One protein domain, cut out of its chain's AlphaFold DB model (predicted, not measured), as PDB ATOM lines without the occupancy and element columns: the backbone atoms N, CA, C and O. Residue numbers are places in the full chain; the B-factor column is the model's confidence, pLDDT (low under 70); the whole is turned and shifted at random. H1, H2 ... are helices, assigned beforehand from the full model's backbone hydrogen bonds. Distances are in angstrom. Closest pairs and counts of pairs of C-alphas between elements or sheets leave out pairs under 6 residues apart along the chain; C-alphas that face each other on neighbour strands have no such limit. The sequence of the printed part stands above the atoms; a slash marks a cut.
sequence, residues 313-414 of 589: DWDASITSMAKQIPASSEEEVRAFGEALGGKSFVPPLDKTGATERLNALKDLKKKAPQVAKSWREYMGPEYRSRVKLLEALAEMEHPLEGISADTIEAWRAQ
ATOM      1  N   ASP A 313      42.782   8.126   8.286       90.12
ATOM      2  CA  ASP A 313      42.598   8.104   9.736       90.12
ATOM      3  C   ASP A 313      41.126   7.924  10.138       90.12
ATOM      4  O   ASP A 313      40.804   7.998  11.324       90.12
ATOM      5  N   TRP A 314      40.217   7.701   9.177       92.06
ATOM      6  CA  TRP A 314      38.763   7.708   9.394       92.06
ATOM      7  C   TRP A 314      38.322   6.791  10.538       92.06
ATOM      8  O   TRP A 314      37.706   7.240  11.504       92.06
ATOM      9  N   ASP A 315      38.685   5.511  10.454       92.88
ATOM     10  CA  ASP A 315      38.243   4.482  11.399       92.88
ATOM     11  C   ASP A 315      38.898   4.670  12.776       92.88
ATOM     12  O   ASP A 315      38.223   4.632  13.806       92.88
ATOM     13  N   ALA A 316      40.195   4.995  12.800       93.69
ATOM     14  CA  ALA A 316      40.913   5.334  14.029       93.69
ATOM     15  C   ALA A 316      40.309   6.567  14.725       93.69
ATOM     16  O   ALA A 316      40.229   6.626  15.955       93.69
ATOM     17  N   SER A 317      39.842   7.538  13.941       94.38
ATOM     18  CA  SER A 317      39.216   8.756  14.447       94.38
ATOM     19  C   SER A 317      37.831   8.489  15.024       94.38
ATOM     20  O   SER A 317      37.510   9.068  16.057       94.38
ATOM     21  N   ILE A 318      37.044   7.572  14.447       95.69
ATOM     22  CA  ILE A 318      35.771   7.126  15.038       95.69
ATOM     23  C   ILE A 318      36.012   6.548  16.437       95.69
ATOM     24  O   ILE A 318      35.406   7.017  17.403       95.69
ATOM     25  N   THR A 319      36.939   5.593  16.569       95.44
ATOM     26  CA  THR A 319      37.282   4.983  17.865       95.44
ATOM     27  C   THR A 319      37.824   6.018  18.855       95.44
ATOM     28  O   THR A 319      37.464   6.008  20.033       95.44
ATOM     29  N   SER A 320      38.674   6.940  18.397       95.12
ATOM     30  CA  SER A 320      39.225   8.013  19.234       95.12
ATOM     31  C   SER A 320      38.132   8.956  19.752       95.12
ATOM     32  O   SER A 320      38.058   9.219  20.954       95.12
ATOM     33  N   MET A 321      37.229   9.413  18.879       96.06
ATOM     34  CA  MET A 321      36.114  10.286  19.256       96.06
ATOM     35  C   MET A 321      35.155   9.596  20.229       96.06
ATOM     36  O   MET A 321      34.767  10.209  21.220       96.06
ATOM     37  N   ALA A 322      34.808   8.327  19.992       94.56
ATOM     38  CA  ALA A 322      33.925   7.569  20.878       94.56
ATOM     39  C   ALA A 322      34.519   7.398  22.287       94.56
ATOM     40  O   ALA A 322      33.805   7.506  23.277       94.56
ATOM     41  N   LYS A 323      35.842   7.214  22.401       93.94
ATOM     42  CA  LYS A 323      36.533   7.157  23.703       93.94
ATOM     43  C   LYS A 323      36.565   8.504  24.428       93.94
ATOM     44  O   LYS A 323      36.560   8.536  25.656       93.94
ATOM     45  N   GLN A 324      36.651   9.608  23.688       93.00
ATOM     46  CA  GLN A 324      36.773  10.954  24.257       93.00
ATOM     47  C   GLN A 324      35.429  11.578  24.645       93.00
ATOM     48  O   GLN A 324      35.398  12.455  25.509       93.00
ATOM     49  N   ILE A 325      34.330  11.162  24.010       91.50
ATOM     50  CA  ILE A 325      32.992  11.702  24.257       91.50
ATOM     51  C   ILE A 325      32.254  10.779  25.236       91.50
ATOM     52  O   ILE A 325      31.903   9.658  24.871       91.50
ATOM     53  N   PRO A 326      31.960  11.234  26.468       82.19
ATOM     54  CA  PRO A 326      31.212  10.428  27.423       82.19
ATOM     55  C   PRO A 326      29.836  10.035  26.870       82.19
ATOM     56  O   PRO A 326      29.127  10.883  26.333       82.19
ATOM     57  N   ALA A 327      29.453   8.769  27.057       82.88
ATOM     58  CA  ALA A 327      28.161   8.191  26.666       82.88
ATOM     59  C   ALA A 327      27.864   8.079  25.154       82.88
ATOM     60  O   ALA A 327      26.792   7.584  24.806       82.88
ATOM     61  N   SER A 328      28.787   8.459  24.265       87.69
ATOM     62  CA  SER A 328      28.645   8.181  22.830       87.69
ATOM     63  C   SER A 328      29.232   6.819  22.475       87.69
ATOM     64  O   SER A 328      30.321   6.465  22.921       87.69
ATOM     65  N   SER A 329      28.515   6.055  21.650       92.31
ATOM     66  CA  SER A 329      29.021   4.794  21.104       92.31
ATOM     67  C   SER A 329      29.765   5.024  19.786       92.31
ATOM     68  O   SER A 329      29.581   6.049  19.120       92.31
ATOM     69  N   GLU A 330      30.597   4.064  19.375       94.06
ATOM     70  CA  GLU A 330      31.242   4.126  18.059       94.06
ATOM     71  C   GLU A 330      30.216   4.162  16.923       94.06
ATOM     72  O   GLU A 330      30.438   4.835  15.920       94.06
ATOM     73  N   GLU A 331      29.076   3.486  17.076       93.00
ATOM     74  CA  GLU A 331      27.987   3.483  16.097       93.00
ATOM     75  C   GLU A 331      27.356   4.865  15.951       93.00
ATOM     76  O   GLU A 331      27.066   5.277  14.831       93.00
ATOM     77  N   GLU A 332      27.178   5.610  17.046       92.38
ATOM     78  CA  GLU A 332      26.653   6.977  16.990       92.38
ATOM     79  C   GLU A 332      27.630   7.920  16.273       92.38
ATOM     80  O   GLU A 332      27.233   8.690  15.393       92.38
ATOM     81  N   VAL A 333      28.924   7.825  16.601       95.56
ATOM     82  CA  VAL A 333      29.977   8.605  15.936       95.56
ATOM     83  C   VAL A 333      30.052   8.253  14.449       95.56
ATOM     84  O   VAL A 333      30.105   9.156  13.609       95.56
ATOM     85  N   ARG A 334      30.002   6.957  14.117       95.50
ATOM     86  CA  ARG A 334      30.015   6.440  12.744       95.50
ATOM     87  C   ARG A 334      28.793   6.905  11.963       95.50
ATOM     88  O   ARG A 334      28.962   7.432  10.873       95.50
ATOM     89  N   ALA A 335      27.590   6.808  12.527       92.44
ATOM     90  CA  ALA A 335      26.361   7.275  11.885       92.44
ATOM     91  C   ALA A 335      26.422   8.771  11.540       92.44
ATOM     92  O   ALA A 335      25.972   9.179  10.468       92.44
ATOM     93  N   PHE A 336      27.034   9.592  12.403       94.75
ATOM     94  CA  PHE A 336      27.287  10.998  12.088       94.75
ATOM     95  C   PHE A 336      28.263  11.161  10.916       94.75
ATOM     96  O   PHE A 336      28.004  11.952  10.006       94.75
ATOM     97  N   GLY A 337      29.364  10.406  10.914       93.44
ATOM     98  CA  GLY A 337      30.323  10.379   9.807       93.44
ATOM     99  C   GLY A 337      29.673   9.975   8.479       93.44
ATOM    100  O   GLY A 337      29.875  10.642   7.467       93.44
ATOM    101  N   GLU A 338      28.824   8.948   8.487       91.69
ATOM    102  CA  GLU A 338      28.069   8.492   7.311       91.69
ATOM    103  C   GLU A 338      27.047   9.530   6.830       91.69
ATOM    104  O   GLU A 338      26.931   9.783   5.631       91.69
ATOM    105  N   ALA A 339      26.370  10.233   7.744       90.81
ATOM    106  CA  ALA A 339      25.487  11.344   7.384       90.81
ATOM    107  C   ALA A 339      26.250  12.522   6.744       90.81
ATOM    108  O   ALA A 339      25.703  13.232   5.902       90.81
ATOM    109  N   LEU A 340      27.535  12.709   7.075       90.94
ATOM    110  CA  LEU A 340      28.440  13.637   6.379       90.94
ATOM    111  C   LEU A 340      28.918  13.102   5.015       90.94
ATOM    112  O   LEU A 340      29.785  13.714   4.391       90.94
ATOM    113  N   GLY A 341      28.368  11.981   4.549       85.44
ATOM    114  CA  GLY A 341      28.725  11.285   3.317       85.44
ATOM    115  C   GLY A 341      29.859  10.274   3.477       85.44
ATOM    116  O   GLY A 341      30.441   9.885   2.475       85.44
ATOM    117  N   GLY A 342      30.182   9.869   4.706       87.12
ATOM    118  CA  GLY A 342      31.083   8.753   4.985       87.12
ATOM    119  C   GLY A 342      32.550   9.032   4.669       87.12
ATOM    120  O   GLY A 342      32.966  10.171   4.415       87.12
ATOM    121  N   LYS A 343      33.342   7.958   4.698       83.31
ATOM    122  CA  LYS A 343      34.779   7.977   4.391       83.31
ATOM    123  C   LYS A 343      35.015   8.553   2.989       83.31
ATOM    124  O   LYS A 343      35.636   9.606   2.854       83.31
ATOM    125  N   SER A 344      34.426   7.923   1.972       73.75
ATOM    126  CA  SER A 344      34.417   8.400   0.582       73.75
ATOM    127  C   SER A 344      33.155   9.221   0.328       73.75
ATOM    128  O   SER A 344      32.063   8.664   0.282       73.75
ATOM    129  N   PHE A 345      33.299  10.539   0.184       79.94
ATOM    130  CA  PHE A 345      32.152  11.432   0.035       79.94
ATOM    131  C   PHE A 345      31.515  11.335  -1.345       79.94
ATOM    132  O   PHE A 345      31.918  12.080  -2.226       79.94
ATOM    133  N   VAL A 346      30.466  10.525  -1.475       82.94
ATOM    134  CA  VAL A 346      29.623  10.492  -2.677       82.94
ATOM    135  C   VAL A 346      28.375  11.358  -2.442       82.94
ATOM    136  O   VAL A 346      27.514  10.991  -1.621       82.94
ATOM    137  N   PRO A 347      28.262  12.544  -3.078       83.75
ATOM    138  CA  PRO A 347      27.091  13.399  -2.923       83.75
ATOM    139  C   PRO A 347      25.849  12.789  -3.596       83.75
ATOM    140  O   PRO A 347      25.959  12.255  -4.700       83.75
ATOM    141  N   PRO A 348      24.655  12.907  -2.984       88.06
ATOM    142  CA  PRO A 348      23.404  12.614  -3.675       88.06
ATOM    143  C   PRO A 348      23.192  13.670  -4.764       88.06
ATOM    144  O   PRO A 348      23.205  14.862  -4.471       88.06
ATOM    145  N   LEU A 349      23.038  13.249  -6.018       88.00
ATOM    146  CA  LEU A 349      22.902  14.178  -7.151       88.00
ATOM    147  C   LEU A 349      21.474  14.710  -7.325       88.00
ATOM    148  O   LEU A 349      21.229  15.565  -8.174       88.00
ATOM    149  N   ASP A 350      20.536  14.213  -6.525       88.06
ATOM    150  CA  ASP A 350      19.150  14.638  -6.507       88.06
ATOM    151  C   ASP A 350      18.825  15.490  -5.268       88.06
ATOM    152  O   ASP A 350      19.389  15.339  -4.177       88.06
ATOM    153  N   LYS A 351      17.858  16.394  -5.443       92.31
ATOM    154  CA  LYS A 351      17.391  17.321  -4.407       92.31
ATOM    155  C   LYS A 351      16.855  16.607  -3.167       92.31
ATOM    156  O   LYS A 351      17.077  17.073  -2.045       92.31
ATOM    157  N   THR A 352      16.121  15.512  -3.360       92.81
ATOM    158  CA  THR A 352      15.448  14.784  -2.280       92.81
ATOM    159  C   THR A 352      16.480  14.147  -1.358       92.81
ATOM    160  O   THR A 352      16.503  14.466  -0.170       92.81
ATOM    161  N   GLY A 353      17.417  13.373  -1.907       91.75
ATOM    162  CA  GLY A 353      18.510  12.755  -1.164       91.75
ATOM    163  C   GLY A 353      19.420  13.781  -0.483       91.75
ATOM    164  O   GLY A 353      19.828  13.587   0.666       91.75
ATOM    165  N   ALA A 354      19.695  14.920  -1.131       93.06
ATOM    166  CA  ALA A 354      20.431  16.020  -0.501       93.06
ATOM    167  C   ALA A 354      19.677  16.604   0.709       93.06
ATOM    168  O   ALA A 354      20.269  16.818   1.771       93.06
ATOM    169  N   THR A 355      18.365  16.813   0.574       95.00
ATOM    170  CA  THR A 355      17.501  17.348   1.638       95.00
ATOM    171  C   THR A 355      17.379  16.378   2.812       95.00
ATOM    172  O   THR A 355      17.523  16.786   3.966       95.00
ATOM    173  N   GLU A 356      17.168  15.091   2.538       94.75
ATOM    174  CA  GLU A 356      17.109  14.034   3.550       94.75
ATOM    175  C   GLU A 356      18.410  13.959   4.350       94.75
ATOM    176  O   GLU A 356      18.387  13.991   5.584       94.75
ATOM    177  N   ARG A 357      19.560  13.962   3.665       93.44
ATOM    178  CA  ARG A 357      20.873  13.934   4.321       93.44
ATOM    179  C   ARG A 357      21.121  15.190   5.164       93.44
ATOM    180  O   ARG A 357      21.639  15.087   6.276       93.44
ATOM    181  N   LEU A 358      20.714  16.374   4.695       95.44
ATOM    182  CA  LEU A 358      20.789  17.610   5.487       95.44
ATOM    183  C   LEU A 358      19.909  17.565   6.737       95.44
ATOM    184  O   LEU A 358      20.331  18.040   7.792       95.44
ATOM    185  N   ASN A 359      18.698  17.021   6.635       95.44
ATOM    186  CA  ASN A 359      17.799  16.884   7.777       95.44
ATOM    187  C   ASN A 359      18.364  15.890   8.798       95.44
ATOM    188  O   ASN A 359      18.475  16.243   9.971       95.44
ATOM    189  N   ALA A 360      18.876  14.741   8.347       94.38
ATOM    190  CA  ALA A 360      19.576  13.790   9.210       94.38
ATOM    191  C   ALA A 360      20.763  14.442   9.944       94.38
ATOM    192  O   ALA A 360      20.924  14.271  11.151       94.38
ATOM    193  N   LEU A 361      21.564  15.266   9.255       95.06
ATOM    194  CA  LEU A 361      22.656  16.019   9.883       95.06
ATOM    195  C   LEU A 361      22.163  17.032  10.925       95.06
ATOM    196  O   LEU A 361      22.806  17.199  11.966       95.06
ATOM    197  N   LYS A 362      21.047  17.724  10.670       95.44
ATOM    198  CA  LYS A 362      20.437  18.653  11.637       95.44
ATOM    199  C   LYS A 362      19.959  17.909  12.883       95.44
ATOM    200  O   LYS A 362      20.256  18.355  13.994       95.44
ATOM    201  N   ASP A 363      19.297  16.773  12.703       95.06
ATOM    202  CA  ASP A 363      18.770  15.954  13.794       95.06
ATOM    203  C   ASP A 363      19.895  15.352  14.636       95.06
ATOM    204  O   ASP A 363      19.904  15.495  15.862       95.06
ATOM    205  N   LEU A 364      20.916  14.778  13.993       93.88
ATOM    206  CA  LEU A 364      22.099  14.248  14.672       93.88
ATOM    207  C   LEU A 364      22.868  15.341  15.418       93.88
ATOM    208  O   LEU A 364      23.304  15.132  16.547       93.88
ATOM    209  N   LYS A 365      22.996  16.541  14.839       94.69
ATOM    210  CA  LYS A 365      23.636  17.682  15.510       94.69
ATOM    211  C   LYS A 365      22.853  18.140  16.742       94.69
ATOM    212  O   LYS A 365      23.470  18.579  17.711       94.69
ATOM    213  N   LYS A 366      21.520  18.057  16.708       94.75
ATOM    214  CA  LYS A 366      20.652  18.365  17.854       94.75
ATOM    215  C   LYS A 366      20.762  17.293  18.940       94.75
ATOM    216  O   LYS A 366      20.820  17.643  20.114       94.75
ATOM    217  N   LYS A 367      20.814  16.017  18.549       92.88
ATOM    218  CA  LYS A 367      20.911  14.866  19.457       92.88
ATOM    219  C   LYS A 367      22.282  14.767  20.134       92.88
ATOM    220  O   LYS A 367      22.349  14.612  21.347       92.88
ATOM    221  N   ALA A 368      23.359  14.901  19.361       91.94
ATOM    222  CA  ALA A 368      24.735  14.687  19.803       91.94
ATOM    223  C   ALA A 368      25.650  15.863  19.394       91.94
ATOM    224  O   ALA A 368      26.501  15.744  18.504       91.94
ATOM    225  N   PRO A 369      25.517  17.037  20.041       94.00
ATOM    226  CA  PRO A 369      26.279  18.229  19.667       94.00
ATOM    227  C   PRO A 369      27.796  18.074  19.860       94.00
ATOM    228  O   PRO A 369      28.563  18.707  19.131       94.00
ATOM    229  N   GLN A 370      28.239  17.234  20.805       94.88
ATOM    230  CA  GLN A 370      29.664  16.955  21.023       94.88
ATOM    231  C   GLN A 370      30.259  16.120  19.883       94.88
ATOM    232  O   GLN A 370      31.321  16.467  19.380       94.88
ATOM    233  N   VAL A 371      29.531  15.115  19.380       95.31
ATOM    234  CA  VAL A 371      29.930  14.336  18.192       95.31
ATOM    235  C   VAL A 371      30.053  15.252  16.971       95.31
ATOM    236  O   VAL A 371      31.057  15.226  16.259       95.31
ATOM    237  N   ALA A 372      29.085  16.153  16.776       94.69
ATOM    238  CA  ALA A 372      29.136  17.144  15.702       94.69
ATOM    239  C   ALA A 372      30.337  18.102  15.817       94.69
ATOM    240  O   ALA A 372      30.840  18.594  14.803       94.69
ATOM    241  N   LYS A 373      30.766  18.421  17.045       95.38
ATOM    242  CA  LYS A 373      31.949  19.245  17.306       95.38
ATOM    243  C   LYS A 373      33.227  18.476  16.964       95.38
ATOM    244  O   LYS A 373      34.034  19.017  16.214       95.38
ATOM    245  N   SER A 374      33.358  17.225  17.401       95.69
ATOM    246  CA  SER A 374      34.530  16.388  17.112       95.69
ATOM    247  C   SER A 374      34.713  16.129  15.615       95.69
ATOM    248  O   SER A 374      35.815  16.292  15.100       95.69
ATOM    249  N   TRP A 375      33.634  15.858  14.871       96.00
ATOM    250  CA  TRP A 375      33.708  15.743  13.408       96.00
ATOM    251  C   TRP A 375      34.146  17.042  12.727       96.00
ATOM    252  O   TRP A 375      34.912  17.016  11.764       96.00
ATOM    253  N   ARG A 376      33.695  18.198  13.231       95.56
ATOM    254  CA  ARG A 376      34.118  19.502  12.705       95.56
ATOM    255  C   ARG A 376      35.597  19.771  12.972       95.56
ATOM    256  O   ARG A 376      36.262  20.338  12.112       95.56
ATOM    257  N   GLU A 377      36.097  19.384  14.141       94.75
ATOM    258  CA  GLU A 377      37.510  19.521  14.505       94.75
ATOM    259  C   GLU A 377      38.393  18.579  13.678       94.75
ATOM    260  O   GLU A 377      39.384  19.025  13.108       94.75
ATOM    261  N   TYR A 378      37.986  17.318  13.519       94.44
ATOM    262  CA  TYR A 378      38.715  16.320  12.734       94.44
ATOM    263  C   TYR A 378      38.789  16.650  11.238       94.44
ATOM    264  O   TYR A 378      39.858  16.577  10.629       94.44
ATOM    265  N   MET A 379      37.662  17.027  10.628       92.12
ATOM    266  CA  MET A 379      37.597  17.290   9.185       92.12
ATOM    267  C   MET A 379      38.010  18.719   8.814       92.12
ATOM    268  O   MET A 379      38.337  18.988   7.659       92.12
ATOM    269  N   GLY A 380      37.966  19.663   9.759       91.44
ATOM    270  CA  GLY A 380      38.315  21.060   9.513       91.44
ATOM    271  C   GLY A 380      37.495  21.684   8.363       91.44
ATOM    272  O   GLY A 380      36.260  21.625   8.387       91.44
ATOM    273  N   PRO A 381      38.137  22.300   7.348       88.31
ATOM    274  CA  PRO A 381      37.444  22.902   6.201       88.31
ATOM    275  C   PRO A 381      36.556  21.934   5.400       88.31
ATOM    276  O   PRO A 381      35.518  22.353   4.878       88.31
ATOM    277  N   GLU A 382      36.917  20.647   5.341       89.38
ATOM    278  CA  GLU A 382      36.197  19.622   4.575       89.38
ATOM    279  C   GLU A 382      34.761  19.436   5.097       89.38
ATOM    280  O   GLU A 382      33.831  19.320   4.300       89.38
ATOM    281  N   TYR A 383      34.543  19.544   6.417       93.00
ATOM    282  CA  TYR A 383      33.204  19.500   7.024       93.00
ATOM    283  C   TYR A 383      32.268  20.537   6.393       93.00
ATOM    284  O   TYR A 383      31.163  20.229   5.948       93.00
ATOM    285  N   ARG A 384      32.721  21.796   6.337       90.69
ATOM    286  CA  ARG A 384      31.913  22.900   5.806       90.69
ATOM    287  C   ARG A 384      31.728  22.775   4.299       90.69
ATOM    288  O   ARG A 384      30.673  23.152   3.799       90.69
ATOM    289  N   SER A 385      32.739  22.276   3.590       89.12
ATOM    290  CA  SER A 385      32.680  22.042   2.146       89.12
ATOM    291  C   SER A 385      31.587  21.024   1.790       89.12
ATOM    292  O   SER A 385      30.732  21.326   0.961       89.12
ATOM    293  N   ARG A 386      31.535  19.878   2.486       91.56
ATOM    294  CA  ARG A 386      30.508  18.843   2.272       91.56
ATOM    295  C   ARG A 386      29.096  19.347   2.570       91.56
ATOM    296  O   ARG A 386      28.204  19.178   1.746       91.56
ATOM    297  N   VAL A 387      28.903  20.032   3.701       93.06
ATOM    298  CA  VAL A 387      27.590  20.599   4.069       93.06
ATOM    299  C   VAL A 387      27.116  21.630   3.041       93.06
ATOM    300  O   VAL A 387      25.979  21.553   2.594       93.06
ATOM    301  N   LYS A 388      27.989  22.547   2.605       92.19
ATOM    302  CA  LYS A 388      27.637  23.550   1.584       92.19
ATOM    303  C   LYS A 388      27.277  22.940   0.234       92.19
ATOM    304  O   LYS A 388      26.456  23.509  -0.478       92.19
ATOM    305  N   LEU A 389      27.915  21.833  -0.141       92.81
ATOM    306  CA  LEU A 389      27.555  21.123  -1.362       92.81
ATOM    307  C   LEU A 389      26.162  20.498  -1.232       92.81
ATOM    308  O   LEU A 389      25.351  20.663  -2.133       92.81
ATOM    309  N   LEU A 390      25.860  19.849  -0.104       93.88
ATOM    310  CA  LEU A 390      24.517  19.322   0.147       93.88
ATOM    311  C   LEU A 390      23.459  20.437   0.129       93.88
ATOM    312  O   LEU A 390      22.406  20.256  -0.469       93.88
ATOM    313  N   GLU A 391      23.750  21.601   0.722       93.94
ATOM    314  CA  GLU A 391      22.881  22.789   0.648       93.94
ATOM    315  C   GLU A 391      22.663  23.235  -0.803       93.94
ATOM    316  O   GLU A 391      21.527  23.462  -1.204       93.94
ATOM    317  N   ALA A 392      23.726  23.309  -1.611       93.12
ATOM    318  CA  ALA A 392      23.618  23.689  -3.019       93.12
ATOM    319  C   ALA A 392      22.770  22.696  -3.830       93.12
ATOM    320  O   ALA A 392      21.943  23.125  -4.624       93.12
ATOM    321  N   LEU A 393      22.946  21.391  -3.607       93.94
ATOM    322  CA  LEU A 393      22.179  20.335  -4.279       93.94
ATOM    323  C   LEU A 393      20.704  20.332  -3.841       93.94
ATOM    324  O   LEU A 393      19.816  20.129  -4.660       93.94
ATOM    325  N   ALA A 394      20.425  20.622  -2.567       93.50
ATOM    326  CA  ALA A 394      19.061  20.773  -2.058       93.50
ATOM    327  C   ALA A 394      18.365  22.053  -2.569       93.50
ATOM    328  O   ALA A 394      17.135  22.106  -2.647       93.50
ATOM    329  N   GLU A 395      19.133  23.087  -2.916       93.00
ATOM    330  CA  GLU A 395      18.630  24.331  -3.512       93.00
ATOM    331  C   GLU A 395      18.303  24.188  -5.007       93.00
ATOM    332  O   GLU A 395      17.518  24.990  -5.508       93.00
ATOM    333  N   MET A 396      18.835  23.172  -5.699       91.38
ATOM    334  CA  MET A 396      18.621  23.002  -7.140       91.38
ATOM    335  C   MET A 396      17.132  22.887  -7.498       91.38
ATOM    336  O   MET A 396      16.333  22.246  -6.797       91.38
ATOM    337  N   GLU A 397      16.750  23.526  -8.601       90.12
ATOM    338  CA  GLU A 397      15.398  23.477  -9.161       90.12
ATOM    339  C   GLU A 397      15.235  22.324 -10.153       90.12
ATOM    340  O   GLU A 397      14.144  21.764 -10.275       90.12
ATOM    341  N   HIS A 398      16.318  21.934 -10.820       87.50
ATOM    342  CA  HIS A 398      16.310  20.931 -11.871       87.50
ATOM    343  C   HIS A 398      17.241  19.756 -11.549       87.50
ATOM    344  O   HIS A 398      18.246  19.935 -10.859       87.50
ATOM    345  N   PRO A 399      16.939  18.546 -12.058       80.31
ATOM    346  CA  PRO A 399      17.837  17.408 -11.925       80.31
ATOM    347  C   PRO A 399      19.217  17.712 -12.510       80.31
ATOM    348  O   PRO A 399      19.336  18.323 -13.577       80.31
ATOM    349  N   LEU A 400      20.261  17.258 -11.818       85.06
ATOM    350  CA  LEU A 400      21.619  17.347 -12.327       85.06
ATOM    351  C   LEU A 400      21.837  16.268 -13.395       85.06
ATOM    352  O   LEU A 400      22.145  15.117 -13.091       85.06
ATOM    353  N   GLU A 401      21.660  16.641 -14.657       78.56
ATOM    354  CA  GLU A 401      21.881  15.755 -15.799       78.56
ATOM    355  C   GLU A 401      23.300  15.921 -16.359       78.56
ATOM    356  O   GLU A 401      23.811  17.030 -16.496       78.56
ATOM    357  N   GLY A 402      23.951  14.807 -16.700       77.94
ATOM    358  CA  GLY A 402      25.229  14.813 -17.420       77.94
ATOM    359  C   GLY A 402      26.478  15.142 -16.599       77.94
ATOM    360  O   GLY A 402      27.555  15.217 -17.179       77.94
ATOM    361  N   ILE A 403      26.371  15.297 -15.275       84.75
ATOM    362  CA  ILE A 403      27.519  15.493 -14.378       84.75
ATOM    363  C   ILE A 403      27.511  14.402 -13.313       84.75
ATOM    364  O   ILE A 403      26.554  14.265 -12.556       84.75
ATOM    365  N   SER A 404      28.590  13.621 -13.256       85.12
ATOM    366  CA  SER A 404      28.735  12.529 -12.293       85.12
ATOM    367  C   SER A 404      29.175  13.020 -10.911       85.12
ATOM    368  O   SER A 404      29.803  14.074 -10.776       85.12
ATOM    369  N   ALA A 405      28.917  12.206  -9.883       84.69
ATOM    370  CA  ALA A 405      29.426  12.436  -8.530       84.69
ATOM    371  C   ALA A 405      30.960  12.553  -8.521       84.69
ATOM    372  O   ALA A 405      31.488  13.515  -7.970       84.69
ATOM    373  N   ASP A 406      31.650  11.674  -9.251       82.25
ATOM    374  CA  ASP A 406      33.105  11.706  -9.435       82.25
ATOM    375  C   ASP A 406      33.610  13.043  -9.996       82.25
ATOM    376  O   ASP A 406      34.673  13.529  -9.605       82.25
ATOM    377  N   THR A 407      32.852  13.663 -10.907       85.38
ATOM    378  CA  THR A 407      33.201  14.970 -11.481       85.38
ATOM    379  C   THR A 407      33.101  16.064 -10.421       85.38
ATOM    380  O   THR A 407      34.024  16.863 -10.259       85.38
ATOM    381  N   ILE A 408      32.013  16.076  -9.645       86.94
ATOM    382  CA  ILE A 408      31.831  17.022  -8.536       86.94
ATOM    383  C   ILE A 408      32.936  16.838  -7.492       86.94
ATOM    384  O   ILE A 408      33.499  17.815  -6.997       86.94
ATOM    385  N   GLU A 409      33.271  15.596  -7.162       85.00
ATOM    386  CA  GLU A 409      34.367  15.264  -6.258       85.00
ATOM    387  C   GLU A 409      35.717  15.765  -6.783       85.00
ATOM    388  O   GLU A 409      36.473  16.381  -6.027       85.00
ATOM    389  N   ALA A 410      36.007  15.581  -8.074       84.88
ATOM    390  CA  ALA A 410      37.218  16.100  -8.705       84.88
ATOM    391  C   ALA A 410      37.281  17.634  -8.648       84.88
ATOM    392  O   ALA A 410      38.324  18.198  -8.308       84.88
ATOM    393  N   TRP A 411      36.164  18.325  -8.891       89.00
ATOM    394  CA  TRP A 411      36.089  19.780  -8.742       89.00
ATOM    395  C   TRP A 411      36.338  20.222  -7.298       89.00
ATOM    396  O   TRP A 411      37.071  21.183  -7.056       89.00
ATOM    397  N   ARG A 412      35.798  19.495  -6.312       89.81
ATOM    398  CA  ARG A 412      36.068  19.764  -4.891       89.81
ATOM    399  C   ARG A 412      37.530  19.549  -4.531       89.81
ATOM    400  O   ARG A 412      38.088  20.363  -3.805       89.81
ATOM    401  N   ALA A 413      38.154  18.492  -5.042       88.06
ATOM    402  CA  ALA A 413      39.573  18.216  -4.833       88.06
ATOM    403  C   ALA A 413      40.484  19.290  -5.451       88.06
ATOM    404  O   ALA A 413      41.637  19.419  -5.050       88.06
ATOM    405  N   GLN A 414      39.982  20.076  -6.406       89.50
ATOM    406  CA  GLN A 414      40.666  21.240  -6.976       89.50
ATOM    407  C   GLN A 414      40.262  22.571  -6.309       89.50
ATOM    408  O   GLN A 414      40.649  23.632  -6.797       89.50
TER     409      GLN A 414
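AT A GLANCE: This is residues 313 to 414 of the 589 residues of an uncharacterized protein of Puccinia sorghi (UniProt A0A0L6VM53). Three helices, H3, H4 and H5, make a triangle, with H5 folding back to the beginning of the long H3; H2 packs on H3 and H4, and H1 packs on H2 toward one end. H6 sits at the other end, beyond the loop of residues 396 to 404, and touches no helix. The printed part has 102 residues with six named helices, H1 to H6 in chain order, and no named strand: all helix, its packing mostly crossed, few touching helices being at a shallow tilt. It is compact, with a radius of gyration of the C-alphas of 14.1 A, yet elongated, spanning 44 by 26 by 19 A.

HOW THE PARTS SIT: Start at H3, residues 351 to 367. With residues 351 to 358 alone it touches H5, residues 381 to 395, at a steep tilt of 49 degrees; the closest C-alphas, Lys 351 and Ala 394, are 4.5 A apart. With H2, residues 330 to 339, it forms a helical hairpin at 34 degrees, a shallow tilt only just short of steep; C-alphas 339 and 361 are closest, at 6.0 A. H4, residues 369 to 379, touches H2 at C-alphas 333 and 371, 6.2 A apart. H1, residues 314 to 324, touches H2, closest at C-alphas 322 and 330, 5.2 A. H6, residues 405 to 413, and H5 are near each other. In all six helices every O i to N i+4 pair is within hydrogen-bond range.

IN THESE COORDINATES: Find C-alpha 351 at (17.391, 17.321, -4.407); from there H3 runs 24.2 A to C-alpha 367. H5 spans 21.2 A. Look for H1 from C-alpha 314 at (38.763, 7.708, 9.394), and for the end of H6 at C-alpha 413, (39.573, 18.216, -4.833).

THE WHOLE: The C-alphas farthest apart, Pro 326 and Gly 402, are 45.5 A apart. The printed part has no cut, and the link from H2 to H3 is long. Mean pLDDT of the printed part is 90.8; no printed residue is under 70.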